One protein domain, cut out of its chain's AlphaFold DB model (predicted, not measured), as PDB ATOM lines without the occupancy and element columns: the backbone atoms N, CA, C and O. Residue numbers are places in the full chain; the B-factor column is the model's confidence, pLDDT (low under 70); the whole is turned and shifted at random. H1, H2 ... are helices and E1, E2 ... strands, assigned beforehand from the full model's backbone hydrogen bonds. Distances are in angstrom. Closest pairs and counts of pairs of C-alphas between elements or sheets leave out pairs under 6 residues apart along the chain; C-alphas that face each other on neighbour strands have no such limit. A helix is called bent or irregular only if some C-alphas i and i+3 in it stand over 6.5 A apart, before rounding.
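AT A GLANCE: This is residues 237 to 326 of the 326 residues of an uncharacterized protein of Armatimonadetes bacterium (UniProt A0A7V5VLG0). One long, twisted sheet of four bent strands curls round a single short helix, H1, which sits in the hollow of the sheet. The hairpin of E1 and E2 makes the middle of the sheet, E3 and E4 are its edges, and the last residues, 319 to 326, trail off beyond E4 as a tail. The printed part has 90 residues, with four named strands and one named helix along the chain as E1, E2, H1, E3, E4. The sheet's order is E3, E1, E2, E4, all antiparallel, and the class is mostly strand. The whole is elongated, 46 by 28 by 20 A, and only just loose, close to compact, with a radius of gyration of the C-alphas of 14.9 A.

IN THESE COORDINATES: Find C-alpha 240 at (26.433, -4.628, -2.963); from there E1, residues 240 to 253, runs 38.1 A and bends by 51 degrees at residue 250. E2, residues 260 to 271, is 30.5 A long and bends by 56 degrees at residue 268. E3, residues 294 to 305, covers 29.7 A and bends by 69 degrees at residue 301. E4, residues 310 to 318, covers 23.9 A, bends by 57 degrees at residue 313 and ends at C-alpha 318, (29.995, 12.222, -31.542). H1, residues 274 to 282, is 12.3 A long and begins at C-alpha 274, (25.186, -5.353, -15.791).

HOW THE PARTS SIT: Look first at the inner strands E1 and E2, a hairpin with 168 degrees between their directions; N 246 and O 267 are 2.9 A apart, within hydrogen-bond range. On the other side of E1 is E3, antiparallel at 155 degrees, with N 301 and O 243 at 2.8 A. E4 is antiparallel to E2 at 152 degrees, with N 266 and O 315 at 2.9 A. The edge strands E3 and E4 are apart. H1 is on the sheet, which curls round it: its closest C-alphas to E1 are those of Lys 278 and Val 246, 6.3 A, and to E2 those of Ala 277 and Ala 271, 5.2 A. E2, H1 and E3 form a split strand-helix-strand unit, two strands running the same way with E1 between them in the sheet, and its crossover is right-handed. In H1 every O i to N i+4 pair is within hydrogen-bond range.

THE WHOLE: The C-alphas farthest apart are those of Glu 238 and Glu 326, 51.2 A. The printed part has no cut. The link from H1 to E3, 11 residues, is long. Mean pLDDT of the printed part is 82.7; look for values under 70 at residues 255 to 256, 286 to 291 and 318 to 326.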
ATOM      1  N   VAL A 237      19.660   1.048  -1.806       93.62
ATOM      2  CA  VAL A 237      19.252  -0.361  -1.805       93.62
ATOM      3  C   VAL A 237      20.203  -1.165  -0.934       93.62
ATOM      4  O   VAL A 237      21.403  -0.923  -0.965       93.62
ATOM      5  N   GLU A 238      19.693  -2.118  -0.152       94.19
ATOM      6  CA  GLU A 238      20.557  -2.972   0.670       94.19
ATOM      7  C   GLU A 238      21.444  -3.881  -0.191       94.19
ATOM      8  O   GLU A 238      20.987  -4.474  -1.174       94.19
ATOM      9  N   GLY A 239      22.698  -4.029   0.238       94.12
ATOM     10  CA  GLY A 239      23.678  -4.933  -0.356       94.12
ATOM     11  C   GLY A 239      24.695  -4.246  -1.264       94.12
ATOM     12  O   GLY A 239      24.847  -3.021  -1.271       94.12
ATOM     13  N   THR A 240      25.423  -5.078  -2.008       95.00
ATOM     14  CA  THR A 240      26.433  -4.628  -2.963       95.00
ATOM     15  C   THR A 240      25.776  -4.108  -4.236       95.00
ATOM     16  O   THR A 240      24.947  -4.790  -4.841       95.00
ATOM     17  N   VAL A 241      26.211  -2.932  -4.672       96.62
ATOM     18  CA  VAL A 241      25.971  -2.401  -6.014       96.62
ATOM     19  C   VAL A 241      27.304  -2.093  -6.680       96.62
ATOM     20  O   VAL A 241      28.324  -1.899  -6.016       96.62
ATOM     21  N   TYR A 242      27.290  -2.036  -8.000       96.38
ATOM     22  CA  TYR A 242      28.457  -1.783  -8.821       96.38
ATOM     23  C   TYR A 242      28.219  -0.563  -9.693       96.38
ATOM     24  O   TYR A 242      27.090  -0.285 -10.103       96.38
ATOM     25  N   THR A 243      29.299   0.148  -9.983       96.44
ATOM     26  CA  THR A 243      29.287   1.247 -10.942       96.44
ATOM     27  C   THR A 243      29.749   0.713 -12.289       96.44
ATOM     28  O   THR A 243      30.835   0.138 -12.394       96.44
ATOM     29  N   TYR A 244      28.930   0.916 -13.310       94.94
ATOM     30  CA  TYR A 244      29.157   0.503 -14.686       94.94
ATOM     31  C   TYR A 244      29.233   1.727 -15.594       94.94
ATOM     32  O   TYR A 244      28.514   2.704 -15.386       94.94
ATOM     33  N   GLN A 245      30.069   1.644 -16.621       94.44
ATOM     34  CA  GLN A 245      29.960   2.488 -17.801       94.44
ATOM     35  C   GLN A 245      29.205   1.715 -18.878       94.44
ATOM     36  O   GLN A 245      29.642   0.642 -19.299       94.44
ATOM     37  N   VAL A 246      28.061   2.247 -19.291       94.06
ATOM     38  CA  VAL A 246      27.191   1.658 -20.310       94.06
ATOM     39  C   VAL A 246      27.181   2.583 -21.516       94.06
ATOM     40  O   VAL A 246      26.827   3.752 -21.381       94.06
ATOM     41  N   GLY A 247      27.564   2.058 -22.674       92.00
ATOM     42  CA  GLY A 247      27.452   2.756 -23.942       92.00
ATOM     43  C   GLY A 247      26.123   2.449 -24.611       92.00
ATOM     44  O   GLY A 247      25.666   1.302 -24.600       92.00
ATOM     45  N   ILE A 248      25.501   3.483 -25.168       90.88
ATOM     46  CA  ILE A 248      24.341   3.353 -26.038       90.88
ATOM     47  C   ILE A 248      24.663   4.004 -27.373       90.88
ATOM     48  O   ILE A 248      24.800   5.224 -27.457       90.88
ATOM     49  N   GLU A 249      24.760   3.173 -28.401       89.12
ATOM     50  CA  GLU A 249      24.750   3.607 -29.790       89.12
ATOM     51  C   GLU A 249      23.302   3.762 -30.229       89.12
ATOM     52  O   GLU A 249      22.492   2.850 -30.085       89.12
ATOM     53  N   SER A 250      22.955   4.942 -30.724       86.56
ATOM     54  CA  SER A 250      21.621   5.218 -31.243       86.56
ATOM     55  C   SER A 250      21.691   6.150 -32.436       86.56
ATOM     56  O   SER A 250      22.605   6.965 -32.560       86.56
ATOM     57  N   MET A 251      20.687   6.059 -33.299       82.62
ATOM     58  CA  MET A 251      20.465   7.064 -34.324       82.62
ATOM     59  C   MET A 251      19.522   8.129 -33.764       82.62
ATOM     60  O   MET A 251      18.396   7.814 -33.363       82.62
ATOM     61  N   VAL A 252      19.963   9.385 -33.759       77.19
ATOM     62  CA  VAL A 252      19.192  10.518 -33.223       77.19
ATOM     63  C   VAL A 252      18.923  11.513 -34.351       77.19
ATOM     64  O   VAL A 252      19.848  11.809 -35.111       77.19
ATOM     65  N   PRO A 253      17.693  12.044 -34.482       76.75
ATOM     66  CA  PRO A 253      17.404  13.049 -35.492       76.75
ATOM     67  C   PRO A 253      18.182  14.333 -35.195       76.75
ATOM     68  O   PRO A 253      18.116  14.896 -34.097       76.75
ATOM     69  N   GLU A 254      18.910  14.820 -36.185       70.06
ATOM     70  CA  GLU A 254      19.564  16.109 -36.134       70.06
ATOM     71  C   GLU A 254      18.511  17.224 -36.126       70.06
ATOM     72  O   GLU A 254      17.632  17.255 -36.992       70.06
ATOM     73  N   PRO A 255      18.587  18.183 -35.185       62.75
ATOM     74  CA  PRO A 255      17.580  19.237 -35.067       62.75
ATOM     75  C   PRO A 255      17.420  20.104 -36.325       62.75
ATOM     76  O   PRO A 255      16.357  20.688 -36.529       62.75
ATOM     77  N   GLU A 256      18.475  20.228 -37.133       65.62
ATOM     78  CA  GLU A 256      18.522  21.131 -38.289       65.62
ATOM     79  C   GLU A 256      18.040  20.470 -39.586       65.62
ATOM     80  O   GLU A 256      17.341  21.107 -40.377       65.62
ATOM     81  N   THR A 257      18.396  19.204 -39.802       74.81
ATOM     82  CA  THR A 257      18.124  18.460 -41.044       74.81
ATOM     83  C   THR A 257      16.945  17.499 -40.891       74.81
ATOM     84  O   THR A 257      16.223  17.245 -41.855       74.81
ATOM     85  N   GLY A 258      16.701  17.009 -39.671       73.69
ATOM     86  CA  GLY A 258      15.789  15.901 -39.393       73.69
ATOM     87  C   GLY A 258      16.349  14.535 -39.800       73.69
ATOM     88  O   GLY A 258      15.667  13.529 -39.593       73.69
ATOM     89  N   ASP A 259      17.562  14.495 -40.360       79.69
ATOM     90  CA  ASP A 259      18.257  13.262 -40.704       79.69
ATOM     91  C   ASP A 259      18.795  12.599 -39.440       79.69
ATOM     92  O   ASP A 259      19.082  13.248 -38.437       79.69
ATOM     93  N   PHE A 260      18.894  11.279 -39.468       76.88
ATOM     94  CA  PHE A 260      19.370  10.512 -38.331       76.88
ATOM     95  C   PHE A 260      20.891  10.389 -38.393       76.88
ATOM     96  O   PHE A 260      21.413   9.844 -39.363       76.88
ATOM     97  N   ALA A 261      21.575  10.838 -37.342       76.31
ATOM     98  CA  ALA A 261      23.020  10.701 -37.193       76.31
ATOM     99  C   ALA A 261      23.361   9.693 -36.081       76.31
ATOM    100  O   ALA A 261      22.650   9.654 -35.063       76.31
ATOM    101  N   PRO A 262      24.426   8.885 -36.247       80.00
ATOM    102  CA  PRO A 262      24.891   7.987 -35.200       80.00
ATOM    103  C   PRO A 262      25.405   8.789 -34.004       80.00
ATOM    104  O   PRO A 262      26.105   9.794 -34.137       80.00
ATOM    105  N   ARG A 263      25.050   8.343 -32.801       81.62
ATOM    106  CA  ARG A 263      25.521   8.925 -31.544       81.62
ATOM    107  C   ARG A 263      25.826   7.840 -30.535       81.62
ATOM    108  O   ARG A 263      25.036   6.913 -30.370       81.62
ATOM    109  N   VAL A 264      26.923   8.026 -29.809       86.81
ATOM    110  CA  VAL A 264      27.273   7.201 -28.655       86.81
ATOM    111  C   VAL A 264      27.054   8.032 -27.397       86.81
ATOM    112  O   VAL A 264      27.730   9.035 -27.175       86.81
ATOM    113  N   THR A 265      26.124   7.611 -26.545       89.88
ATOM    114  CA  THR A 265      25.995   8.162 -25.193       89.88
ATOM    115  C   THR A 265      26.617   7.189 -24.205       89.88
ATOM    116  O   THR A 265      26.233   6.020 -24.158       89.88
ATOM    117  N   ILE A 266      27.552   7.657 -23.383       91.44
ATOM    118  CA  ILE A 266      28.120   6.861 -22.295       91.44
ATOM    119  C   ILE A 266      27.481   7.294 -20.980       91.44
ATOM    120  O   ILE A 266      27.611   8.441 -20.553       91.44
ATOM    121  N   TYR A 267      26.823   6.352 -20.316       94.06
ATOM    122  CA  TYR A 267      26.203   6.526 -19.009       94.06
ATOM    123  C   TYR A 267      27.065   5.907 -17.914       94.06
ATOM    124  O   TYR A 267      27.483   4.754 -18.009       94.06
ATOM    125  N   THR A 268      27.262   6.642 -16.822       95.50
ATOM    126  CA  THR A 268      27.758   6.078 -15.564       95.50
ATOM    127  C   THR A 268      26.562   5.671 -14.714       95.50
ATOM    128  O   THR A 268      25.776   6.519 -14.283       95.50
ATOM    129  N   VAL A 269      26.413   4.373 -14.465       96.50
ATOM    130  CA  VAL A 269      25.224   3.785 -13.838       96.50
ATOM    131  C   VAL A 269      25.617   2.973 -12.617       96.50
ATOM    132  O   VAL A 269      26.515   2.141 -12.683       96.50
ATOM    133  N   VAL A 270      24.916   3.172 -11.504       96.94
ATOM    134  CA  VAL A 270      25.040   2.326 -10.314       96.94
ATOM    135  C   VAL A 270      23.888   1.326 -10.305       96.94
ATOM    136  O   VAL A 270      22.724   1.729 -10.294       96.94
ATOM    137  N   ALA A 271      24.200   0.032 -10.319       96.88
ATOM    138  CA  ALA A 271      23.217  -1.050 -10.399       96.88
ATOM    139  C   ALA A 271      23.708  -2.330  -9.700       96.88
ATOM    140  O   ALA A 271      24.887  -2.471  -9.380       96.88
ATOM    141  N   ARG A 272      22.816  -3.294  -9.460       95.81
ATOM    142  CA  ARG A 272      23.147  -4.599  -8.855       95.81
ATOM    143  C   ARG A 272      23.744  -5.581  -9.861       95.81
ATOM    144  O   ARG A 272      24.362  -6.565  -9.458       95.81
ATOM    145  N   SER A 273      23.523  -5.351 -11.152       95.88
ATOM    146  CA  SER A 273      24.030  -6.183 -12.240       95.88
ATOM    147  C   SER A 273      24.223  -5.369 -13.517       95.88
ATOM    148  O   SER A 273      23.639  -4.299 -13.678       95.88
ATOM    149  N   GLU A 274      25.007  -5.915 -14.448       96.12
ATOM    150  CA  GLU A 274      25.186  -5.353 -15.791       96.12
ATOM    151  C   GLU A 274      23.846  -5.181 -16.524       96.12
ATOM    152  O   GLU A 274      23.599  -4.137 -17.117       96.12
ATOM    153  N   GLU A 275      22.957  -6.174 -16.450       96.31
ATOM    154  CA  GLU A 275      21.647  -6.122 -17.113       96.31
ATOM    155  C   GLU A 275      20.768  -4.993 -16.554       96.31
ATOM    156  O   GLU A 275      20.153  -4.243 -17.310       96.31
ATOM    157  N   GLU A 276      20.749  -4.820 -15.228       96.44
ATOM    158  CA  GLU A 276      20.029  -3.706 -14.599       96.44
ATOM    159  C   GLU A 276      20.651  -2.359 -14.999       96.44
ATOM    160  O   GLU A 276      19.918  -1.409 -15.274       96.44
ATOM    161  N   ALA A 277      21.983  -2.276 -15.105       96.12
ATOM    162  CA  ALA A 277      22.667  -1.065 -15.554       96.12
ATOM    163  C   ALA A 277      22.264  -0.668 -16.982       96.12
ATOM    164  O   ALA A 277      21.942   0.497 -17.229       96.12
ATOM    165  N   LYS A 278      22.222  -1.639 -17.904       95.50
ATOM    166  CA  LYS A 278      21.799  -1.427 -19.297       95.50
ATOM    167  C   LYS A 278      20.358  -0.936 -19.386       95.50
ATOM    168  O   LYS A 278      20.089   0.038 -20.082       95.50
ATOM    169  N   GLN A 279      19.445  -1.548 -18.632       94.75
ATOM    170  CA  GLN A 279      18.039  -1.128 -18.601       94.75
ATOM    171  C   GLN A 279      17.859   0.284 -18.035       94.75
ATOM    172  O   GLN A 279      17.053   1.060 -18.547       94.75
ATOM    173  N   LEU A 280      18.616   0.634 -16.992       94.19
ATOM    174  CA  LEU A 280      18.573   1.969 -16.399       94.19
ATOM    175  C   LEU A 280      19.111   3.044 -17.342       94.19
ATOM    176  O   LEU A 280      18.517   4.116 -17.390       94.19
ATOM    177  N   ALA A 281      20.193   2.771 -18.079       93.06
ATOM    178  CA  ALA A 281      20.711   3.686 -19.095       93.06
ATOM    179  C   ALA A 281      19.697   3.878 -20.234       93.06
ATOM    180  O   ALA A 281      19.333   5.007 -20.557       93.06
ATOM    181  N   LEU A 282      19.160   2.773 -20.766       91.44
ATOM    182  CA  LEU A 282      18.202   2.780 -21.874       91.44
ATOM    183  C   LEU A 282      16.927   3.575 -21.555       91.44
ATOM    184  O   LEU A 282      16.347   4.199 -22.437       91.44
ATOM    185  N   ALA A 283      16.507   3.617 -20.290       90.50
ATOM    186  CA  ALA A 283      15.336   4.386 -19.868       90.50
ATOM    187  C   ALA A 283      15.462   5.914 -20.076       90.50
ATOM    188  O   ALA A 283      14.451   6.612 -19.973       90.50
ATOM    189  N   TYR A 284      16.666   6.434 -20.338       86.88
ATOM    190  CA  TYR A 284      16.909   7.849 -20.653       86.88
ATOM    191  C   TYR A 284      16.995   8.132 -22.164       86.88
ATOM    192  O   TYR A 284      17.090   9.292 -22.558       86.88
ATOM    193  N   GLU A 285      16.894   7.106 -23.012       83.44
ATOM    194  CA  GLU A 285      16.989   7.212 -24.471       83.44
ATOM    195  C   GLU A 285      15.604   7.321 -25.128       83.44
ATOM    196  O   GLU A 285      15.171   6.450 -25.876       83.44
ATOM    197  N   THR A 286      14.869   8.394 -24.817       69.94
ATOM    198  CA  THR A 286      13.457   8.545 -25.225       69.94
ATOM    199  C   THR A 286      13.238   8.980 -26.674       69.94
ATOM    200  O   THR A 286      12.131   8.812 -27.179       69.94
ATOM    201  N   ASP A 287      14.261   9.540 -27.330       67.06
ATOM    202  CA  ASP A 287      14.156  10.149 -28.670       67.06
ATOM    203  C   ASP A 287      14.915   9.365 -29.762       67.06
ATOM    204  O   ASP A 287      14.935   9.772 -30.924       67.06
ATOM    205  N   ALA A 288      15.554   8.250 -29.398       62.38
ATOM    206  CA  ALA A 288      16.266   7.382 -30.330       62.38
ATOM    207  C   ALA A 288      15.286   6.555 -31.186       62.38
ATOM    208  O   ALA A 288      14.230   6.140 -30.704       62.38
ATOM    209  N   ASP A 289      15.636   6.264 -32.448       67.81
ATOM    210  CA  ASP A 289      14.906   5.236 -33.207       67.81
ATOM    211  C   ASP A 289      15.150   3.884 -32.529       67.81
ATOM    212  O   ASP A 289      16.236   3.319 -32.625       67.81
ATOM    213  N   GLU A 290      14.132   3.360 -31.838       65.19
ATOM    214  CA  GLU A 290      14.193   2.095 -31.086       65.19
ATOM    215  C   GLU A 290      14.729   0.916 -31.918       65.19
ATOM    216  O   GLU A 290      15.191  -0.082 -31.365       65.19
ATOM    217  N   ARG A 291      14.676   1.007 -33.254       66.69
ATOM    218  CA  ARG A 291      15.160  -0.033 -34.175       66.69
ATOM    219  C   ARG A 291      16.675  -0.019 -34.392       66.69
ATOM    220  O   ARG A 291      17.179  -0.974 -34.976       66.69
ATOM    221  N   SER A 292      17.377   1.027 -33.964       76.44
ATOM    222  CA  SER A 292      18.822   1.212 -34.156       76.44
ATOM    223  C   SER A 292      19.568   1.493 -32.851       76.44
ATOM    224  O   SER A 292      20.637   2.098 -32.872       76.44
ATOM    225  N   ILE A 293      19.012   1.053 -31.718       84.62
ATOM    226  CA  ILE A 293      19.681   1.142 -30.423       84.62
ATOM    227  C   ILE A 293      20.517  -0.118 -30.191       84.62
ATOM    228  O   ILE A 293      19.960  -1.217 -30.117       84.62
ATOM    229  N   ASP A 294      21.827   0.047 -30.010       88.06
ATOM    230  CA  ASP A 294      22.703  -0.981 -29.447       88.06
ATOM    231  C   ASP A 294      23.200  -0.555 -28.061       88.06
ATOM    232  O   ASP A 294      23.581   0.595 -27.837       88.06
ATOM    233  N   VAL A 295      23.163  -1.484 -27.105       91.12
ATOM    234  CA  VAL A 295      23.507  -1.227 -25.701       91.12
ATOM    235  C   VAL A 295      24.605  -2.182 -25.269       91.12
ATOM    236  O   VAL A 295      24.399  -3.394 -25.143       91.12
ATOM    237  N   PHE A 296      25.764  -1.631 -24.932       89.88
ATOM    238  CA  PHE A 296      26.942  -2.406 -24.566       89.88
ATOM    239  C   PHE A 296      27.534  -1.947 -23.236       89.88
ATOM    240  O   PHE A 296      27.394  -0.806 -22.801       89.88
ATOM    241  N   LEU A 297      28.194  -2.879 -22.548       91.12
ATOM    242  CA  LEU A 297      28.970  -2.553 -21.359       91.12
ATOM    243  C   LEU A 297      30.368  -2.113 -21.802       91.12
ATOM    244  O   LEU A 297      31.061  -2.873 -22.474       91.12
ATOM    245  N   CYS A 298      30.792  -0.920 -21.390       82.56
ATOM    246  CA  CYS A 298      32.169  -0.475 -21.579       82.56
ATOM    247  C   CYS A 298      33.075  -1.114 -20.522       82.56
ATOM    248  O   CYS A 298      34.023  -1.820 -20.856       82.56
ATOM    249  N   GLU A 299      32.761  -0.892 -19.242       89.25
ATOM    250  CA  GLU A 299      33.517  -1.442 -18.116       89.25
ATOM    251  C   GLU A 299      32.750  -1.371 -16.785       89.25
ATOM    252  O   GLU A 299      31.792  -0.614 -16.625       89.25
ATOM    253  N   GLN A 300      33.199  -2.156 -15.803       91.81
ATOM    254  CA  GLN A 300      32.808  -2.022 -14.400       91.81
ATOM    255  C   GLN A 300      33.900  -1.243 -13.656       91.81
ATOM    256  O   GLN A 300      35.028  -1.718 -13.534       91.81
ATOM    257  N   VAL A 301      33.557  -0.068 -13.130       89.44
ATOM    258  CA  VAL A 301      34.527   0.904 -12.590       89.44
ATOM    259  C   VAL A 301      34.600   0.930 -11.065       89.44
ATOM    260  O   VAL A 301      35.532   1.502 -10.503       89.44
ATOM    261  N   GLY A 302      33.637   0.323 -10.363       90.69
ATOM    262  CA  GLY A 302      33.628   0.355  -8.902       90.69
ATOM    263  C   GLY A 302      32.592  -0.538  -8.231       90.69
ATOM    264  O   GLY A 302      31.735  -1.138  -8.879       90.69
ATOM    265  N   GLU A 303      32.687  -0.600  -6.905       94.00
ATOM    266  CA  GLU A 303      31.775  -1.307  -6.007       94.00
ATOM    267  C   GLU A 303      31.413  -0.389  -4.832       94.00
ATOM    268  O   GLU A 303      32.238   0.394  -4.354       94.00
ATOM    269  N   SER A 304      30.172  -0.461  -4.363       92.88
ATOM    270  CA  SER A 304      29.693   0.268  -3.190       92.88
ATOM    271  C   SER A 304      28.677  -0.554  -2.400       92.88
ATOM    272  O   SER A 304      28.017  -1.445  -2.929       92.88
ATOM    273  N   GLN A 305      28.554  -0.248  -1.110       95.12
ATOM    274  CA  GLN A 305      27.606  -0.891  -0.200       95.12
ATOM    275  C   GLN A 305      26.478   0.076   0.136       95.12
ATOM    276  O   GLN A 305      26.745   1.220   0.507       95.12
ATOM    277  N   ASN A 306      25.233  -0.398   0.074       92.94
ATOM    278  CA  ASN A 306      24.047   0.354   0.486       92.94
ATOM    279  C   ASN A 306      23.877   1.713  -0.222       92.94
ATOM    280  O   ASN A 306      23.490   2.700   0.407       92.94
ATOM    281  N   ALA A 307      24.197   1.782  -1.516       92.81
ATOM    282  CA  ALA A 307      24.085   3.002  -2.315       92.81
ATOM    283  C   ALA A 307      22.799   3.012  -3.170       92.81
ATOM    284  O   ALA A 307      22.199   1.956  -3.397       92.81
ATOM    285  N   PRO A 308      22.337   4.187  -3.638       94.94
ATOM    286  CA  PRO A 308      21.238   4.267  -4.594       94.94
ATOM    287  C   PRO A 308      21.560   3.570  -5.915       94.94
ATOM    288  O   PRO A 308      22.712   3.531  -6.352       94.94
ATOM    289  N   VAL A 309      20.513   3.066  -6.566       95.44
ATOM    290  CA  VAL A 309      20.555   2.544  -7.937       95.44
ATOM    291  C   VAL A 309      20.029   3.615  -8.890       95.44
ATOM    292  O   VAL A 309      19.019   4.266  -8.608       95.44
ATOM    293  N   GLY A 310      20.708   3.801 -10.018       95.00
ATOM    294  CA  GLY A 310      20.322   4.772 -11.037       95.00
ATOM    295  C   GLY A 310      21.499   5.287 -11.858       95.00
ATOM    296  O   GLY A 310      22.642   4.876 -11.676       95.00
ATOM    297  N   VAL A 311      21.197   6.213 -12.762       94.25
ATOM    298  CA  VAL A 311      22.191   6.905 -13.589       94.25
ATOM    299  C   VAL A 311      22.781   8.064 -12.792       94.25
ATOM    300  O   VAL A 311      22.046   8.948 -12.359       94.25
ATOM    301  N   LEU A 312      24.097   8.042 -12.598       92.69
ATOM    302  CA  LEU A 312      24.848   9.071 -11.880       92.69
ATOM    303  C   LEU A 312      25.258  10.218 -12.810       92.69
ATOM    304  O   LEU A 312      25.168  11.381 -12.425       92.69
ATOM    305  N   ASP A 313      25.717   9.876 -14.012       92.69
ATOM    306  CA  ASP A 313      26.275  10.819 -14.979       92.69
ATOM    307  C   ASP A 313      26.113  10.293 -16.412       92.69
ATOM    308  O   ASP A 313      25.874   9.098 -16.614       92.69
ATOM    309  N   ALA A 314      26.252  11.173 -17.399       92.19
ATOM    310  CA  ALA A 314      26.279  10.825 -18.809       92.19
ATOM    311  C   ALA A 314      27.064  11.855 -19.629       92.19
ATOM    312  O   ALA A 314      27.044  13.052 -19.333       92.19
ATOM    313  N   TYR A 315      27.693  11.404 -20.708       87.12
ATOM    314  CA  TYR A 315      28.299  12.270 -21.713       87.12
ATOM    315  C   TYR A 315      28.083  11.701 -23.118       87.12
ATOM    316  O   TYR A 315      27.884  10.500 -23.286       87.12
ATOM    317  N   GLU A 316      28.086  12.576 -24.121       85.00
ATOM    318  CA  GLU A 316      27.925  12.192 -25.527       85.00
ATOM    319  C   GLU A 316      29.291  12.219 -26.222       85.00
ATOM    320  O   GLU A 316      30.033  13.197 -26.104       85.00
ATOM    321  N   GLU A 317      29.605  11.151 -26.952       72.19
ATOM    322  CA  GLU A 317      30.672  11.106 -27.948       72.19
ATOM    323  C   GLU A 317      30.011  11.173 -29.336       72.19
ATOM    324  O   GLU A 317      29.138  10.368 -29.674       72.19
ATOM    325  N   PHE A 318      30.397  12.167 -30.139       59.28
ATOM    326  CA  PHE A 318      29.995  12.222 -31.542       59.28
ATOM    327  C   PHE A 318      30.856  11.236 -32.326       59.28
ATOM    328  O   PHE A 318      32.086  11.314 -32.285       59.28
ATOM    329  N   VAL A 319      30.202  10.303 -33.013       54.56
ATOM    330  CA  VAL A 319      30.848   9.448 -34.005       54.56
ATOM    331  C   VAL A 319      30.658  10.162 -35.332       54.56
ATOM    332  O   VAL A 319      29.598  10.050 -35.936       54.56
ATOM    333  N   ASP A 320      31.641  10.960 -35.744       42.69
ATOM    334  CA  ASP A 320      31.652  11.446 -37.124       42.69
ATOM    335  C   ASP A 320      31.770  10.229 -38.046       42.69
ATOM    336  O   ASP A 320      32.554   9.319 -37.756       42.69
ATOM    337  N   ASP A 321      30.938  10.213 -39.094       39.56
ATOM    338  CA  ASP A 321      30.732   9.104 -40.026       39.56
ATOM    339  C   ASP A 321      32.016   8.294 -40.247       39.56
ATOM    340  O   ASP A 321      32.979   8.741 -40.876       39.56
ATOM    341  N   LEU A 322      32.018   7.066 -39.722       39.50
ATOM    342  CA  LEU A 322      32.908   6.027 -40.203       39.50
ATOM    343  C   LEU A 322      32.514   5.799 -41.663       39.50
ATOM    344  O   LEU A 322      31.601   5.025 -41.945       39.50
ATOM    345  N   GLU A 323      33.166   6.491 -42.599       34.66
ATOM    346  CA  GLU A 323      33.203   6.014 -43.973       34.66
ATOM    347  C   GLU A 323      33.757   4.585 -43.901       34.66
ATOM    348  O   GLU A 323      34.932   4.360 -43.600       34.66
ATOM    349  N   GLU A 324      32.868   3.609 -44.089       35.84
ATOM    350  CA  GLU A 324      33.217   2.225 -44.374       35.84
ATOM    351  C   GLU A 324      34.025   2.222 -45.682       35.84
ATOM    352  O   GLU A 324      33.485   2.055 -46.775       35.84
ATOM    353  N   GLU A 325      35.333   2.472 -45.597       33.78
ATOM    354  CA  GLU A 325      36.252   2.169 -46.690       33.78
ATOM    355  C   GLU A 325      36.440   0.642 -46.739       33.78
ATOM    356  O   GLU A 325      37.208   0.067 -45.960       33.78
ATOM    357  N   GLU A 326      35.691  -0.007 -47.643       31.97
ATOM    358  CA  GLU A 326      35.940  -1.373 -48.148       31.97
ATOM    359  C   GLU A 326      37.325  -1.539 -48.802       31.97
ATOM    360  O   GLU A 326      37.762  -0.643 -49.567       31.97
TER     361      GLU A 326